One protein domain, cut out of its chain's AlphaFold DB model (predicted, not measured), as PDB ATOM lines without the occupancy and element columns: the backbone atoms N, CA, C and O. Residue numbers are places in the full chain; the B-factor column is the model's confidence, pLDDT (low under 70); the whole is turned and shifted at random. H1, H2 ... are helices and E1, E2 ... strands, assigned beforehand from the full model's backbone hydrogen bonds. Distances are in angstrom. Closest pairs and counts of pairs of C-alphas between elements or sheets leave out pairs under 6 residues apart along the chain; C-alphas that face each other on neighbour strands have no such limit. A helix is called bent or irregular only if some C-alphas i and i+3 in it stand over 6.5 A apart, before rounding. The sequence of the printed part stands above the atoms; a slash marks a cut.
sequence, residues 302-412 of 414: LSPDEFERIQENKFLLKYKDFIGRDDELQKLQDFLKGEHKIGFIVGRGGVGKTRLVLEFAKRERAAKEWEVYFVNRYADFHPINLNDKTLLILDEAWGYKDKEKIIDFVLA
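What this domain is: This is residues 302 to 412 of the 414 residues of the protein "Toll/interleukin-1 receptor domain-containing protein" of Methanothrix sp (UniProt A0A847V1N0). A short ribbon of two parallel strands, E1 and E2, lies near the middle, with the longest helix, H4, on one side of it and H5 farther out on the other. H3 lies to one side of H4, and H1 and H2 to the opposite side; residues 346 to 351 stand free as a loop. The printed part has 111 residues, with five named helices and two named strands in the order H1 H2 H3 H4 E1 E2 H5; of the 58 residues in named elements, helices hold 49 and strands 9, and the class is mostly helix. It is compact, with a radius of gyration of the C-alphas of 13.9 A, and spans 37 by 31 by 27 A.

Where its parts are: Find C-alpha 371 at (158.333, 152.618, 153.591), where E1, residues 371 to 375, begins; E2 is residues 390 to 393. H4, residues 353 to 367, runs 21.1 A, and H3, residues 326 to 337, runs 16.6 A. H1, residues 304 to 309, begins at C-alpha 304 (153.197, 147.489, 146.276). H2 is residues 311 to 317, and H5, residues 403 to 411, ends at C-alpha 411 (147.083, 158.318, 165.651).

How they stand to each other: Look between E1 and E2 for N 373 and O 391, 2.9 A apart. The closest C-alphas of H4 and E1 are those of Arg 365 and Val 372, 6.0 A apart. H3 and H4 only just touch, with 3 pairs of C-alphas within 8 A, closest at Leu 329 and Phe 360, 6.4 A. H1 and H4 only just touch, also with 3 pairs, closest at Pro 304 and Lys 362, 6.4 A. H2 is close to H4 but not clearly touching, at C-alphas 316 and 355, 6.0 A. H5 touches no helix. Each O i to N i+4 pair is within hydrogen-bond range in H1, H3, H4 and H5; irregular H2, with C-alphas 312 and 315 7.1 A apart, has 0 of 3, but 3 of 4 O i to N i+3 pairs.

The domain as a whole: The farthest C-alphas, Tyr 319 and Ala 412, are 38.6 A apart, and the printed part has no cut. The links H3 to H4 and E1 to E2 are long. Mean pLDDT of the printed part is 72.9; 45 residues are under 70, among them 309 to 320, 343 to 352 and 377 to 388.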
ATOM      1  N   LEU A 302     151.524 144.215 152.818       77.62
ATOM      2  CA  LEU A 302     151.945 143.828 151.480       77.62
ATOM      3  C   LEU A 302     152.742 144.981 150.882       77.62
ATOM      4  O   LEU A 302     152.307 146.132 150.920       77.62
ATOM      5  N   SER A 303     153.883 144.694 150.268       82.81
ATOM      6  CA  SER A 303     154.548 145.676 149.417       82.81
ATOM      7  C   SER A 303     153.685 146.009 148.184       82.81
ATOM      8  O   SER A 303     152.822 145.216 147.794       82.81
ATOM      9  N   PRO A 304     153.921 147.147 147.502       79.94
ATOM     10  CA  PRO A 304     153.197 147.489 146.276       79.94
ATOM     11  C   PRO A 304     153.251 146.398 145.193       79.94
ATOM     12  O   PRO A 304     152.270 146.199 144.480       79.94
ATOM     13  N   ASP A 305     154.365 145.662 145.093       81.38
ATOM     14  CA  ASP A 305     154.520 144.579 144.112       81.38
ATOM     15  C   ASP A 305     153.728 143.325 144.509       81.38
ATOM     16  O   ASP A 305     153.215 142.605 143.652       81.38
ATOM     17  N   GLU A 306     153.624 143.039 145.808       75.88
ATOM     18  CA  GLU A 306     152.820 141.924 146.318       75.88
ATOM     19  C   GLU A 306     151.330 142.216 146.175       75.88
ATOM     20  O   GLU A 306     150.590 141.360 145.691       75.88
ATOM     21  N   PHE A 307     150.907 143.442 146.495       73.06
ATOM     22  CA  PHE A 307     149.538 143.902 146.275       73.06
ATOM     23  C   PHE A 307     149.135 143.782 144.798       73.06
ATOM     24  O   PHE A 307     148.046 143.306 144.484       73.06
ATOM     25  N   GLU A 308     150.027 144.148 143.877       75.81
ATOM     26  CA  GLU A 308     149.821 144.001 142.433       75.81
ATOM     27  C   GLU A 308     149.622 142.542 141.986       75.81
ATOM     28  O   GLU A 308     148.809 142.269 141.101       75.81
ATOM     29  N   ARG A 309     150.373 141.599 142.564       68.81
ATOM     30  CA  ARG A 309     150.367 140.190 142.135       68.81
ATOM     31  C   ARG A 309     149.099 139.439 142.519       68.81
ATOM     32  O   ARG A 309     148.854 138.364 141.956       68.81
ATOM     33  N   ILE A 310     148.298 139.986 143.433       63.25
ATOM     34  CA  ILE A 310     146.983 139.442 143.773       63.25
ATOM     35  C   ILE A 310     146.176 139.317 142.477       63.25
ATOM     36  O   ILE A 310     146.055 140.275 141.718       63.25
ATOM     37  N   GLN A 311     145.639 138.121 142.206       51.31
ATOM     38  CA  GLN A 311     144.870 137.815 140.988       51.31
ATOM     39  C   GLN A 311     143.804 138.884 140.702       51.31
ATOM     40  O   GLN A 311     143.698 139.355 139.571       51.31
ATOM     41  N   GLU A 312     143.098 139.324 141.747       56.47
ATOM     42  CA  GLU A 312     142.080 140.372 141.679       56.47
ATOM     43  C   GLU A 312     142.626 141.731 141.225       56.47
ATOM     44  O   GLU A 312     141.867 142.493 140.661       56.47
ATOM     45  N   ASN A 313     143.914 142.041 141.391       56.94
ATOM     46  CA  ASN A 313     144.492 143.355 141.082       56.94
ATOM     47  C   ASN A 313     145.179 143.422 139.711       56.94
ATOM     48  O   ASN A 313     145.492 144.513 139.227       56.94
ATOM     49  N   LYS A 314     145.360 142.282 139.030       65.62
ATOM     50  CA  LYS A 314     146.036 142.214 137.721       65.62
ATOM     51  C   LYS A 314     145.372 143.086 136.650       65.62
ATOM     52  O   LYS A 314     146.057 143.593 135.763       65.62
ATOM     53  N   PHE A 315     144.057 143.312 136.737       61.56
ATOM     54  CA  PHE A 315     143.335 144.157 135.779       61.56
ATOM     55  C   PHE A 315     143.744 145.637 135.850       61.56
ATOM     56  O   PHE A 315     143.617 146.350 134.851       61.56
ATOM     57  N   LEU A 316     144.263 146.107 136.993       56.12
ATOM     58  CA  LEU A 316     144.689 147.499 137.185       56.12
ATOM     59  C   LEU A 316     145.850 147.877 136.253       56.12
ATOM     60  O   LEU A 316     146.014 149.046 135.913       56.12
ATOM     61  N   LEU A 317     146.619 146.887 135.799       62.88
ATOM     62  CA  LEU A 317     147.796 147.050 134.942       62.88
ATOM     63  C   LEU A 317     147.546 146.667 133.490       62.88
ATOM     64  O   LEU A 317     148.486 146.546 132.707       62.88
ATOM     65  N   LYS A 318     146.271 146.534 133.101       58.72
ATOM     66  CA  LYS A 318     145.885 146.369 131.695       58.72
ATOM     67  C   LYS A 318     146.522 147.446 130.804       58.72
ATOM     68  O   LYS A 318     146.834 147.172 129.648       58.72
ATOM     69  N   TYR A 319     146.741 148.643 131.352       56.19
ATOM     70  CA  TYR A 319     147.466 149.731 130.704       56.19
ATOM     71  C   TYR A 319     148.805 149.958 131.408       56.19
ATOM     72  O   TYR A 319     148.847 150.254 132.605       56.19
ATOM     73  N   LYS A 320     149.891 149.807 130.643       66.50
ATOM     74  CA  LYS A 320     151.269 149.930 131.132       66.50
ATOM     75  C   LYS A 320     151.576 151.342 131.634       66.50
ATOM     76  O   LYS A 320     152.257 151.489 132.643       66.50
ATOM     77  N   ASP A 321     151.030 152.351 130.963       73.50
ATOM     78  CA  ASP A 321     151.273 153.752 131.284       73.50
ATOM     79  C   ASP A 321     150.156 154.302 132.176       73.50
ATOM     80  O   ASP A 321     148.965 154.104 131.917       73.50
ATOM     81  N   PHE A 322     150.543 155.009 133.236       76.12
ATOM     82  CA  PHE A 322     149.628 155.818 134.032       76.12
ATOM     83  C   PHE A 322     149.651 157.248 133.497       76.12
ATOM     84  O   PHE A 322     150.679 157.919 133.572       76.12
ATOM     85  N   ILE A 323     148.540 157.684 132.901       74.00
ATOM     86  CA  ILE A 323     148.455 158.950 132.167       74.00
ATOM     87  C   ILE A 323     147.360 159.824 132.769       74.00
ATOM     88  O   ILE A 323     146.232 159.373 132.982       74.00
ATOM     89  N   GLY A 324     147.697 161.097 132.972       70.38
ATOM     90  CA  GLY A 324     146.841 162.061 133.647       70.38
ATOM     91  C   GLY A 324     146.792 161.806 135.151       70.38
ATOM     92  O   GLY A 324     147.258 160.779 135.639       70.38
ATOM     93  N   ARG A 325     146.174 162.736 135.886       81.00
ATOM     94  CA  ARG A 325     146.089 162.743 137.361       81.00
ATOM     95  C   ARG A 325     147.348 163.224 138.095       81.00
ATOM     96  O   ARG A 325     147.501 162.945 139.282       81.00
ATOM     97  N   ASP A 326     148.235 163.950 137.414       87.69
ATOM     98  CA  ASP A 326     149.430 164.532 138.041       87.69
ATOM     99  C   ASP A 326     149.066 165.498 139.180       87.69
ATOM    100  O   ASP A 326     149.708 165.466 140.225       87.69
ATOM    101  N   ASP A 327     147.977 166.261 139.041       84.62
ATOM    102  CA  ASP A 327     147.465 167.138 140.102       84.62
ATOM    103  C   ASP A 327     147.064 166.354 141.361       84.62
ATOM    104  O   ASP A 327     147.320 166.783 142.486       84.62
ATOM    105  N   GLU A 328     146.413 165.196 141.211       78.69
ATOM    106  CA  GLU A 328     146.072 164.349 142.355       78.69
ATOM    107  C   GLU A 328     147.280 163.642 142.954       78.69
ATOM    108  O   GLU A 328     147.343 163.510 144.174       78.69
ATOM    109  N   LEU A 329     148.246 163.229 142.133       82.75
ATOM    110  CA  LEU A 329     149.522 162.724 142.635       82.75
ATOM    111  C   LEU A 329     150.265 163.801 143.432       82.75
ATOM    112  O   LEU A 329     150.775 163.507 144.509       82.75
ATOM    113  N   GLN A 330     150.256 165.049 142.961       84.38
ATOM    114  CA  GLN A 330     150.853 166.169 143.679       84.38
ATOM    115  C   GLN A 330     150.159 166.406 145.023       84.38
ATOM    116  O   GLN A 330     150.835 166.535 146.036       84.38
ATOM    117  N   LYS A 331     148.821 166.349 145.082       81.19
ATOM    118  CA  LYS A 331     148.075 166.450 146.354       81.19
ATOM    119  C   LYS A 331     148.452 165.356 147.354       81.19
ATOM    120  O   LYS A 331     148.502 165.618 148.552       81.19
ATOM    121  N   LEU A 332     148.702 164.134 146.879       84.06
ATOM    122  CA  LEU A 332     149.151 163.028 147.729       84.06
ATOM    123  C   LEU A 332     150.582 163.244 148.240       84.06
ATOM    124  O   LEU A 332     150.866 162.955 149.400       84.06
ATOM    125  N   GLN A 333     151.461 163.812 147.414       87.12
ATOM    126  CA  GLN A 333     152.799 164.214 147.852       87.12
ATOM    127  C   GLN A 333     152.762 165.358 148.867       87.12
ATOM    128  O   GLN A 333     153.501 165.336 149.849       87.12
ATOM    129  N   ASP A 334     151.897 166.346 148.655       84.00
ATOM    130  CA  ASP A 334     151.724 167.468 149.576       84.00
ATOM    131  C   ASP A 334     151.169 166.988 150.925       84.00
ATOM    132  O   ASP A 334     151.591 167.477 151.970       84.00
ATOM    133  N   PHE A 335     150.296 165.972 150.919       84.69
ATOM    134  CA  PHE A 335     149.831 165.299 152.132       84.69
ATOM    135  C   PHE A 335     150.986 164.685 152.937       84.69
ATOM    136  O   PHE A 335     151.062 164.934 154.137       84.69
ATOM    137  N   LEU A 336     151.922 163.965 152.299       82.50
ATOM    138  CA  LEU A 336     153.086 163.387 152.994       82.50
ATOM    139  C   LEU A 336     154.031 164.440 153.592       82.50
ATOM    140  O   LEU A 336     154.778 164.140 154.520       82.50
ATOM    141  N   LYS A 337     154.021 165.666 153.059       84.31
ATOM    142  CA  LYS A 337     154.806 166.800 153.577       84.31
ATOM    143  C   LYS A 337     154.060 167.610 154.640       84.31
ATOM    144  O   LYS A 337     154.665 168.474 155.272       84.31
ATOM    145  N   GLY A 338     152.756 167.386 154.784       77.50
ATOM    146  CA  GLY A 338     151.896 168.102 155.715       77.50
ATOM    147  C   GLY A 338     151.935 167.529 157.131       77.50
ATOM    148  O   GLY A 338     152.589 166.533 157.420       77.50
ATOM    149  N   GLU A 339     151.178 168.156 158.028       77.06
ATOM    150  CA  GLU A 339     151.055 167.725 159.431       77.06
ATOM    151  C   GLU A 339     149.972 166.648 159.632       77.06
ATOM    152  O   GLU A 339     149.817 166.082 160.718       77.06
ATOM    153  N   HIS A 340     149.183 166.369 158.593       74.69
ATOM    154  CA  HIS A 340     148.089 165.408 158.652       74.69
ATOM    155  C   HIS A 340     148.613 163.972 158.563       74.69
ATOM    156  O   HIS A 340     149.295 163.609 157.614       74.69
ATOM    157  N   LYS A 341     148.219 163.128 159.522       70.31
ATOM    158  CA  LYS A 341     148.609 161.707 159.565       70.31
ATOM    159  C   LYS A 341     147.686 160.777 158.773       70.31
ATOM    160  O   LYS A 341     148.063 159.653 158.468       70.31
ATOM    161  N   ILE A 342     146.461 161.216 158.472       75.12
ATOM    162  CA  ILE A 342     145.432 160.405 157.805       75.12
ATOM    163  C   ILE A 342     144.860 161.189 156.627       75.12
ATOM    164  O   ILE A 342     144.445 162.338 156.784       75.12
ATOM    165  N   GLY A 343     144.814 160.547 155.460       68.19
ATOM    166  CA  GLY A 343     144.238 161.087 154.233       68.19
ATOM    167  C   GLY A 343     143.173 160.154 153.665       68.19
ATOM    168  O   GLY A 343     143.308 158.933 153.721       68.19
ATOM    169  N   PHE A 344     142.114 160.727 153.091       69.75
ATOM    170  CA  PHE A 344     141.042 159.968 152.446       69.75
ATOM    171  C   PHE A 344     140.994 160.270 150.955       69.75
ATOM    172  O   PHE A 344     140.927 161.429 150.545       69.75
ATOM    173  N   ILE A 345     140.939 159.217 150.140       63.03
ATOM    174  CA  ILE A 345     140.714 159.338 148.700       63.03
ATOM    175  C   ILE A 345     139.284 158.909 148.410       63.03
ATOM    176  O   ILE A 345     138.958 157.726 148.308       63.03
ATOM    177  N   VAL A 346     138.412 159.903 148.281       58.72
ATOM    178  CA  VAL A 346     136.991 159.701 148.005       58.72
ATOM    179  C   VAL A 346     136.691 159.893 146.525       58.72
ATOM    180  O   VAL A 346     137.288 160.714 145.834       58.72
ATOM    181  N   GLY A 347     135.748 159.113 146.014       49.81
ATOM    182  CA  GLY A 347     135.317 159.210 144.627       49.81
ATOM    183  C   GLY A 347     134.466 158.019 144.225       49.81
ATOM    184  O   GLY A 347     134.508 156.966 144.866       49.81
ATOM    185  N   ARG A 348     133.707 158.170 143.138       43.84
ATOM    186  CA  ARG A 348     132.831 157.111 142.612       43.84
ATOM    187  C   ARG A 348     133.619 155.822 142.318       43.84
ATOM    188  O   ARG A 348     134.830 155.858 142.098       43.84
ATOM    189  N   GLY A 349     132.956 154.667 142.354       52.19
ATOM    190  CA  GLY A 349     133.557 153.400 141.914       52.19
ATOM    191  C   GLY A 349     134.069 153.497 140.470       52.19
ATOM    192  O   GLY A 349     133.545 154.284 139.685       52.19
ATOM    193  N   GLY A 350     135.132 152.764 140.132       53.09
ATOM    194  CA  GLY A 350     135.662 152.703 138.760       53.09
ATOM    195  C   GLY A 350     136.492 153.906 138.283       53.09
ATOM    196  O   GLY A 350     137.153 153.805 137.258       53.09
ATOM    197  N   VAL A 351     136.570 155.014 139.031       57.88
ATOM    198  CA  VAL A 351     137.350 156.221 138.640       57.88
ATOM    199  C   VAL A 351     138.880 156.068 138.757       57.88
ATOM    200  O   VAL A 351     139.619 157.051 138.682       57.88
ATOM    201  N   GLY A 352     139.369 154.849 138.998       65.06
ATOM    202  CA  GLY A 352     140.800 154.546 139.061       65.06
ATOM    203  C   GLY A 352     141.501 154.920 140.370       65.06
ATOM    204  O   GLY A 352     142.709 155.122 140.352       65.06
ATOM    205  N   LYS A 353     140.788 155.009 141.505       76.06
ATOM    206  CA  LYS A 353     141.390 155.330 142.821       76.06
ATOM    207  C   LYS A 353     142.498 154.347 143.210       76.06
ATOM    208  O   LYS A 353     143.609 154.772 143.490       76.06
ATOM    209  N   THR A 354     142.220 153.047 143.135       79.00
ATOM    210  CA  THR A 354     143.193 151.991 143.454       79.00
ATOM    211  C   THR A 354     144.417 152.058 142.540       79.00
ATOM    212  O   THR A 354     145.547 151.921 142.997       79.00
ATOM    213  N   ARG A 355     144.220 152.374 141.251       82.06
ATOM    214  CA  ARG A 355     145.320 152.569 140.296       82.06
ATOM    215  C   ARG A 355     146.168 153.802 140.626       82.06
ATOM    216  O   ARG A 355     147.387 153.698 140.599       82.06
ATOM    217  N   LEU A 356     145.530 154.931 140.953       78.94
ATOM    218  CA  LEU A 356     146.194 156.169 141.380       78.94
ATOM    219  C   LEU A 356     147.064 155.929 142.620       78.94
ATOM    220  O   LEU A 356     148.220 156.338 142.650       78.94
ATOM    221  N   VAL A 357     146.520 155.234 143.618       81.94
ATOM    222  CA  VAL A 357     147.228 154.935 144.867       81.94
ATOM    223  C   VAL A 357     148.372 153.953 144.651       81.94
ATOM    224  O   VAL A 357     149.444 154.155 145.206       81.94
ATOM    225  N   LEU A 358     148.188 152.927 143.814       86.69
ATOM    226  CA  LEU A 358     149.262 151.997 143.461       86.69
ATOM    227  C   LEU A 358     150.422 152.708 142.751       86.69
ATOM    228  O   LEU A 358     151.584 152.426 143.028       86.69
ATOM    229  N   GLU A 359     150.119 153.644 141.854       86.50
ATOM    230  CA  GLU A 359     151.136 154.440 141.162       86.50
ATOM    231  C   GLU A 359     151.860 155.400 142.102       86.50
ATOM    232  O   GLU A 359     153.089 155.455 142.093       86.50
ATOM    233  N   PHE A 360     151.123 156.084 142.975       86.38
ATOM    234  CA  PHE A 360     151.707 156.882 144.049       86.38
ATOM    235  C   PHE A 360     152.631 156.039 144.942       86.38
ATOM    236  O   PHE A 360     153.800 156.372 145.110       86.38
ATOM    237  N   ALA A 361     152.154 154.885 145.416       86.44
ATOM    238  CA  ALA A 361     152.906 153.968 146.268       86.44
ATOM    239  C   ALA A 361     154.218 153.500 145.623       86.44
ATOM    240  O   ALA A 361     155.258 153.439 146.281       86.44
ATOM    241  N   LYS A 362     154.192 153.193 144.321       89.00
ATOM    242  CA  LYS A 362     155.391 152.819 143.563       89.00
ATOM    243  C   LYS A 362     156.383 153.973 143.437       89.00
ATOM    244  O   LYS A 362     157.581 153.734 143.580       89.00
ATOM    245  N   ARG A 363     155.910 155.203 143.192       89.69
ATOM    246  CA  ARG A 363     156.770 156.398 143.115       89.69
ATOM    247  C   ARG A 363     157.459 156.675 144.450       89.69
ATOM    248  O   ARG A 363     158.676 156.829 144.468       89.69
ATOM    249  N   GLU A 364     156.717 156.639 145.553       86.69
ATOM    250  CA  GLU A 364     157.268 156.886 146.893       86.69
ATOM    251  C   GLU A 364     158.246 155.786 147.327       86.69
ATOM    252  O   GLU A 364     159.343 156.069 147.815       86.69
ATOM    253  N   ARG A 365     157.927 154.517 147.038       84.50
ATOM    254  CA  ARG A 365     158.857 153.404 147.279       84.50
ATOM    255  C   ARG A 365     160.137 153.530 146.449       84.50
ATOM    256  O   ARG A 365     161.219 153.224 146.945       84.50
ATOM    257  N   ALA A 366     160.036 153.977 145.195       87.06
ATOM    258  CA  ALA A 366     161.195 154.200 144.329       87.06
ATOM    259  C   ALA A 366     162.059 155.386 144.792       87.06
ATOM    260  O   ALA A 366     163.283 155.317 144.678       87.06
ATOM    261  N   ALA A 367     161.439 156.434 145.345       87.19
ATOM    262  CA  ALA A 367     162.131 157.567 145.961       87.19
ATOM    263  C   ALA A 367     162.873 157.179 147.254       87.19
ATOM    264  O   ALA A 367     163.821 157.861 147.639       87.19
ATOM    265  N   LYS A 368     162.490 156.056 147.888       82.38
ATOM    266  CA  LYS A 368     163.072 155.514 149.132       82.38
ATOM    267  C   LYS A 368     162.972 156.458 150.336       82.38
ATOM    268  O   LYS A 368     163.706 156.291 151.306       82.38
ATOM    269  N   GLU A 369     162.077 157.440 150.280       80.81
ATOM    270  CA  GLU A 369     161.826 158.351 151.401       80.81
ATOM    271  C   GLU A 369     160.851 157.760 152.424       80.81
ATOM    272  O   GLU A 369     160.972 158.059 153.611       80.81
ATOM    273  N   TRP A 370     159.928 156.912 151.961       82.12
ATOM    274  CA  TRP A 370     158.898 156.259 152.764       82.12
ATOM    275  C   TRP A 370     158.943 154.745 152.582       82.12
ATOM    276  O   TRP A 370     159.101 154.239 151.466       82.12
ATOM    277  N   GLU A 371     158.737 154.016 153.672       82.25
ATOM    278  CA  GLU A 371     158.333 152.618 153.591       82.25
ATOM    279  C   GLU A 371     156.848 152.556 153.267       82.25
ATOM    280  O   GLU A 371     156.034 153.159 153.960       82.25
ATOM    281  N   VAL A 372     156.487 151.860 152.193       83.19
ATOM    282  CA  VAL A 372     155.113 151.864 151.690       83.19
ATOM    283  C   VAL A 372     154.539 150.463 151.744       83.19
ATOM    284  O   VAL A 372     155.083 149.549 151.119       83.19
ATOM    285  N   TYR A 373     153.406 150.325 152.426       82.88
ATOM    286  CA  TYR A 373     152.700 149.061 152.562       82.88
ATOM    287  C   TYR A 373     151.205 149.221 152.307       82.88
ATOM    288  O   TYR A 373     150.569 150.171 152.759       82.88
ATOM    289  N   PHE A 374     150.625 148.239 151.629       83.94
ATOM    290  CA  PHE A 374     149.191 147.995 151.623       83.94
ATOM    291  C   PHE A 374     148.843 147.103 152.809       83.94
ATOM    292  O   PHE A 374     149.511 146.098 153.036       83.94
ATOM    293  N   VAL A 375     147.796 147.431 153.559       78.31
ATOM    294  CA  VAL A 375     147.341 146.542 154.633       78.31
ATOM    295  C   VAL A 375     146.634 145.343 154.020       78.31
ATOM    296  O   VAL A 375     145.739 145.485 153.186       78.31
ATOM    297  N   ASN A 376     147.024 144.148 154.431       75.19
ATOM    298  CA  ASN A 376     146.488 142.904 153.916       75.19
ATOM    299  C   ASN A 376     145.079 142.642 154.470       75.19
ATOM    300  O   ASN A 376     144.918 142.380 155.656       75.19
ATOM    301  N   ARG A 377     144.047 142.666 153.614       67.75
ATOM    302  CA  ARG A 377     142.657 142.377 154.034       67.75
ATOM    303  C   ARG A 377     142.405 140.931 154.449       67.75
ATOM    304  O   ARG A 377     141.353 140.641 155.007       67.75
ATOM    305  N   TYR A 378     143.324 140.031 154.116       64.62
ATOM    306  CA  TYR A 378     143.209 138.605 154.409       64.62
ATOM    307  C   TYR A 378     143.963 138.203 155.686       64.62
ATOM    308  O   TYR A 378     144.005 137.018 156.002       64.62
ATOM    309  N   ALA A 379     144.556 139.166 156.399       66.19
ATOM    310  CA  ALA A 379     145.279 138.949 157.645       66.19
ATOM    311  C   ALA A 379     144.686 139.794 158.778       66.19
ATOM    312  O   ALA A 379     144.189 140.897 158.545       66.19
ATOM    313  N   ASP A 380     144.781 139.290 160.008       66.38
ATOM    314  CA  ASP A 380     144.453 140.075 161.196       66.38
ATOM    315  C   ASP A 380     145.513 141.162 161.409       66.38
ATOM    316  O   ASP A 380     146.724 140.900 161.389       66.38
ATOM    317  N   PHE A 381     145.066 142.396 161.648       67.62
ATOM    318  CA  PHE A 381     145.993 143.488 161.905       67.62
ATOM    319  C   PHE A 381     146.565 143.369 163.317       67.62
ATOM    320  O   PHE A 381     145.838 143.435 164.313       67.62
ATOM    321  N   HIS A 382     147.885 143.261 163.402       68.25
ATOM    322  CA  HIS A 382     148.634 143.332 164.647       68.25
ATOM    323  C   HIS A 382     149.720 144.411 164.520       68.25
ATOM    324  O   HIS A 382     150.368 144.496 163.476       68.25
ATOM    325  N   PRO A 383     149.912 145.264 165.545       57.50
ATOM    326  CA  PRO A 383     150.920 146.317 165.504       57.50
ATOM    327  C   PRO A 383     152.318 145.710 165.385       57.50
ATOM    328  O   PRO A 383     152.720 144.909 166.227       57.50
ATOM    329  N   ILE A 384     153.058 146.115 164.357       64.12
ATOM    330  CA  ILE A 384     154.480 145.800 164.199       64.12
ATOM    331  C   ILE A 384     155.262 147.098 164.408       64.12
ATOM    332  O   ILE A 384     154.728 148.191 164.217       64.12
ATOM    333  N   ASN A 385     156.519 146.980 164.829       64.12
ATOM    334  CA  ASN A 385     157.412 148.119 164.983       64.12
ATOM    335  C   ASN A 385     157.713 148.713 163.595       64.12
ATOM    336  O   ASN A 385     158.446 148.112 162.810       64.12
ATOM    337  N   LEU A 386     157.083 149.842 163.274       67.62
ATOM    338  CA  LEU A 386     157.201 150.528 161.989       67.62
ATOM    339  C   LEU A 386     158.030 151.802 162.160       67.62
ATOM    340  O   LEU A 386     157.954 152.469 163.188       67.62
ATOM    341  N   ASN A 387     158.813 152.147 161.140       69.94
ATOM    342  CA  ASN A 387     159.620 153.363 161.145       69.94
ATOM    343  C   ASN A 387     158.735 154.621 161.077       69.94
ATOM    344  O   ASN A 387     157.650 154.591 160.493       69.94
ATOM    345  N   ASP A 388     159.242 155.757 161.570       69.50
ATOM    346  CA  ASP A 388     158.528 157.050 161.576       69.50
ATOM    347  C   ASP A 388     158.052 157.504 160.181       69.50
ATOM    348  O   ASP A 388     157.101 158.272 160.057       69.50
ATOM    349  N   LYS A 389     158.704 157.019 159.116       82.81
ATOM    350  CA  LYS A 389     158.349 157.282 157.715       82.81
ATOM    351  C   LYS A 389     157.698 156.072 157.055       82.81
ATOM    352  O   LYS A 389     158.186 155.567 156.043       82.81
ATOM    353  N   THR A 390     156.593 155.610 157.631       82.94
ATOM    354  CA  THR A 390     155.794 154.520 157.061       82.94
ATOM    355  C   THR A 390     154.463 155.036 156.527       82.94
ATOM    356  O   THR A 390     153.691 155.670 157.241       82.94
ATOM    357  N   LEU A 391     154.179 154.726 155.264       83.12
ATOM    358  CA  LEU A 391     152.904 154.959 154.605       83.12
ATOM    359  C   LEU A 391     152.114 153.648 154.554       83.12
ATOM    360  O   LEU A 391     152.474 152.716 153.832       83.12
ATOM    361  N   LEU A 392     151.005 153.608 155.293       83.94
ATOM    362  CA  LEU A 392     150.041 152.512 155.250       83.94
ATOM    363  C   LEU A 392     148.864 152.871 154.344       83.94
ATOM    364  O   LEU A 392     148.244 153.924 154.487       83.94
ATOM    365  N   ILE A 393     148.540 151.970 153.422       82.94
ATOM    366  CA  ILE A 393     147.471 152.139 152.444       82.94
ATOM    367  C   ILE A 393     146.363 151.125 152.720       82.94
ATOM    368  O   ILE A 393     146.581 149.913 152.677       82.94
ATOM    369  N   LEU A 394     145.152 151.637 152.947       75.12
ATOM    370  CA  LEU A 394     143.919 150.854 153.025       75.12
ATOM    371  C   LEU A 394     143.116 151.030 151.731       75.12
ATOM    372  O   LEU A 394     142.425 152.035 151.551       75.12
ATOM    373  N   ASP A 395     143.198 150.055 150.829       75.06
ATOM    374  CA  ASP A 395     142.304 149.987 149.668       75.06
ATOM    375  C   ASP A 395     140.980 149.331 150.085       75.06
ATOM    376  O   ASP A 395     140.981 148.403 150.879       75.06
ATOM    377  N   GLU A 396     139.837 149.831 149.612       66.69
ATOM    378  CA  GLU A 396     138.506 149.325 150.011       66.69
ATOM    379  C   GLU A 396     138.247 149.290 151.537       66.69
ATOM    380  O   GLU A 396     137.630 148.364 152.061       66.69
ATOM    381  N   ALA A 397     138.646 150.345 152.256       55.72
ATOM    382  CA  ALA A 397     138.561 150.452 153.723       55.72
ATOM    383  C   ALA A 397     137.197 150.093 154.362       55.72
ATOM    384  O   ALA A 397     137.134 149.767 155.548       55.72
ATOM    385  N   TRP A 398     136.094 150.142 153.605       55.94
ATOM    386  CA  TRP A 398     134.763 149.754 154.082       55.94
ATOM    387  C   TRP A 398     134.657 148.262 154.446       55.94
ATOM    388  O   TRP A 398     133.883 147.926 155.339       55.94
ATOM    389  N   GLY A 399     135.437 147.394 153.790       54.84
ATOM    390  CA  GLY A 399     135.419 145.940 153.985       54.84
ATOM    391  C   GLY A 399     136.363 145.421 155.075       54.84
ATOM    392  O   GLY A 399     136.375 144.223 155.343       54.84
ATOM    393  N   TYR A 400     137.154 146.292 155.714       58.47
ATOM    394  CA  TYR A 400     138.136 145.883 156.722       58.47
ATOM    395  C   TYR A 400     137.511 145.786 158.113       58.47
ATOM    396  O   TYR A 400     136.988 146.766 158.649       58.47
ATOM    397  N   LYS A 401     137.646 144.607 158.730       63.88
ATOM    398  CA  LYS A 401     137.173 144.327 160.092       63.88
ATOM    399  C   LYS A 401     137.944 145.113 161.162       63.88
ATOM    400  O   LYS A 401     137.334 145.588 162.111       63.88
ATOM    401  N   ASP A 402     139.251 145.302 160.980       66.50
ATOM    402  CA  ASP A 402     140.149 145.935 161.963       66.50
ATOM    403  C   ASP A 402     140.460 147.418 161.678       66.50
ATOM    404  O   ASP A 402     141.397 147.982 162.241       66.50
ATOM    405  N   LYS A 403     139.678 148.084 160.819       66.06
ATOM    406  CA  LYS A 403     139.930 149.477 160.396       66.06
ATOM    407  C   LYS A 403     140.128 150.462 161.561       66.06
ATOM    408  O   LYS A 403     140.960 151.356 161.463       66.06
ATOM    409  N   GLU A 404     139.399 150.280 162.661       72.69
ATOM    410  CA  GLU A 404     139.485 151.125 163.862       72.69
ATOM    411  C   GLU A 404     140.832 150.951 164.573       72.69
ATOM    412  O   GLU A 404     141.492 151.939 164.876       72.69
ATOM    413  N   LYS A 405     141.320 149.709 164.709       73.56
ATOM    414  CA  LYS A 405     142.634 149.417 165.309       73.56
ATOM    415  C   LYS A 405     143.785 150.042 164.520       73.56
ATOM    416  O   LYS A 405     144.777 150.464 165.106       73.56
ATOM    417  N   ILE A 406     143.655 150.089 163.196       70.81
ATOM    418  CA  ILE A 406     144.662 150.678 162.305       70.81
ATOM    419  C   ILE A 406     144.686 152.199 162.468       70.81
ATOM    420  O   ILE A 406     145.760 152.790 162.571       70.81
ATOM    421  N   ILE A 407     143.511 152.832 162.523       68.31
ATOM    422  CA  ILE A 407     143.390 154.276 162.765       68.31
ATOM    423  C   ILE A 407     143.996 154.634 164.125       68.31
ATOM    424  O   ILE A 407     144.816 155.550 164.198       68.31
ATOM    425  N   ASP A 408     143.657 153.882 165.172       71.44
ATOM    426  CA  ASP A 408     144.189 154.101 166.518       71.44
ATOM    427  C   ASP A 408     145.717 153.966 166.552       71.44
ATOM    428  O   ASP A 408     146.400 154.807 167.138       71.44
ATOM    429  N   PHE A 409     146.265 152.961 165.861       75.62
ATOM    430  CA  PHE A 409     147.707 152.765 165.724       75.62
ATOM    431  C   PHE A 409     148.404 153.937 165.010       75.62
ATOM    432  O   PHE A 409     149.462 154.373 165.448       75.62
ATOM    433  N   VAL A 410     147.816 154.496 163.946       71.44
ATOM    434  CA  VAL A 410     148.396 155.646 163.222       71.44
ATOM    435  C   VAL A 410     148.330 156.935 164.050       71.44
ATOM    436  O   VAL A 410     149.245 157.764 164.008       71.44
ATOM    437  N   LEU A 411     147.250 157.132 164.809       69.50
ATOM    438  CA  LEU A 411     147.083 158.318 165.651       69.50
ATOM    439  C   LEU A 411     148.003 158.284 166.877       69.50
ATOM    440  O   LEU A 411     148.558 159.327 167.241       69.50
ATOM    441  N   ALA A 412     148.206 157.100 167.460       68.94
ATOM    442  CA  ALA A 412     149.060 156.862 168.618       68.94
ATOM    443  C   ALA A 412     149.949 155.613 168.413       68.94
ATOM    444  O   ALA A 412     149.665 154.560 168.997       68.94
TER     445      ALA A 412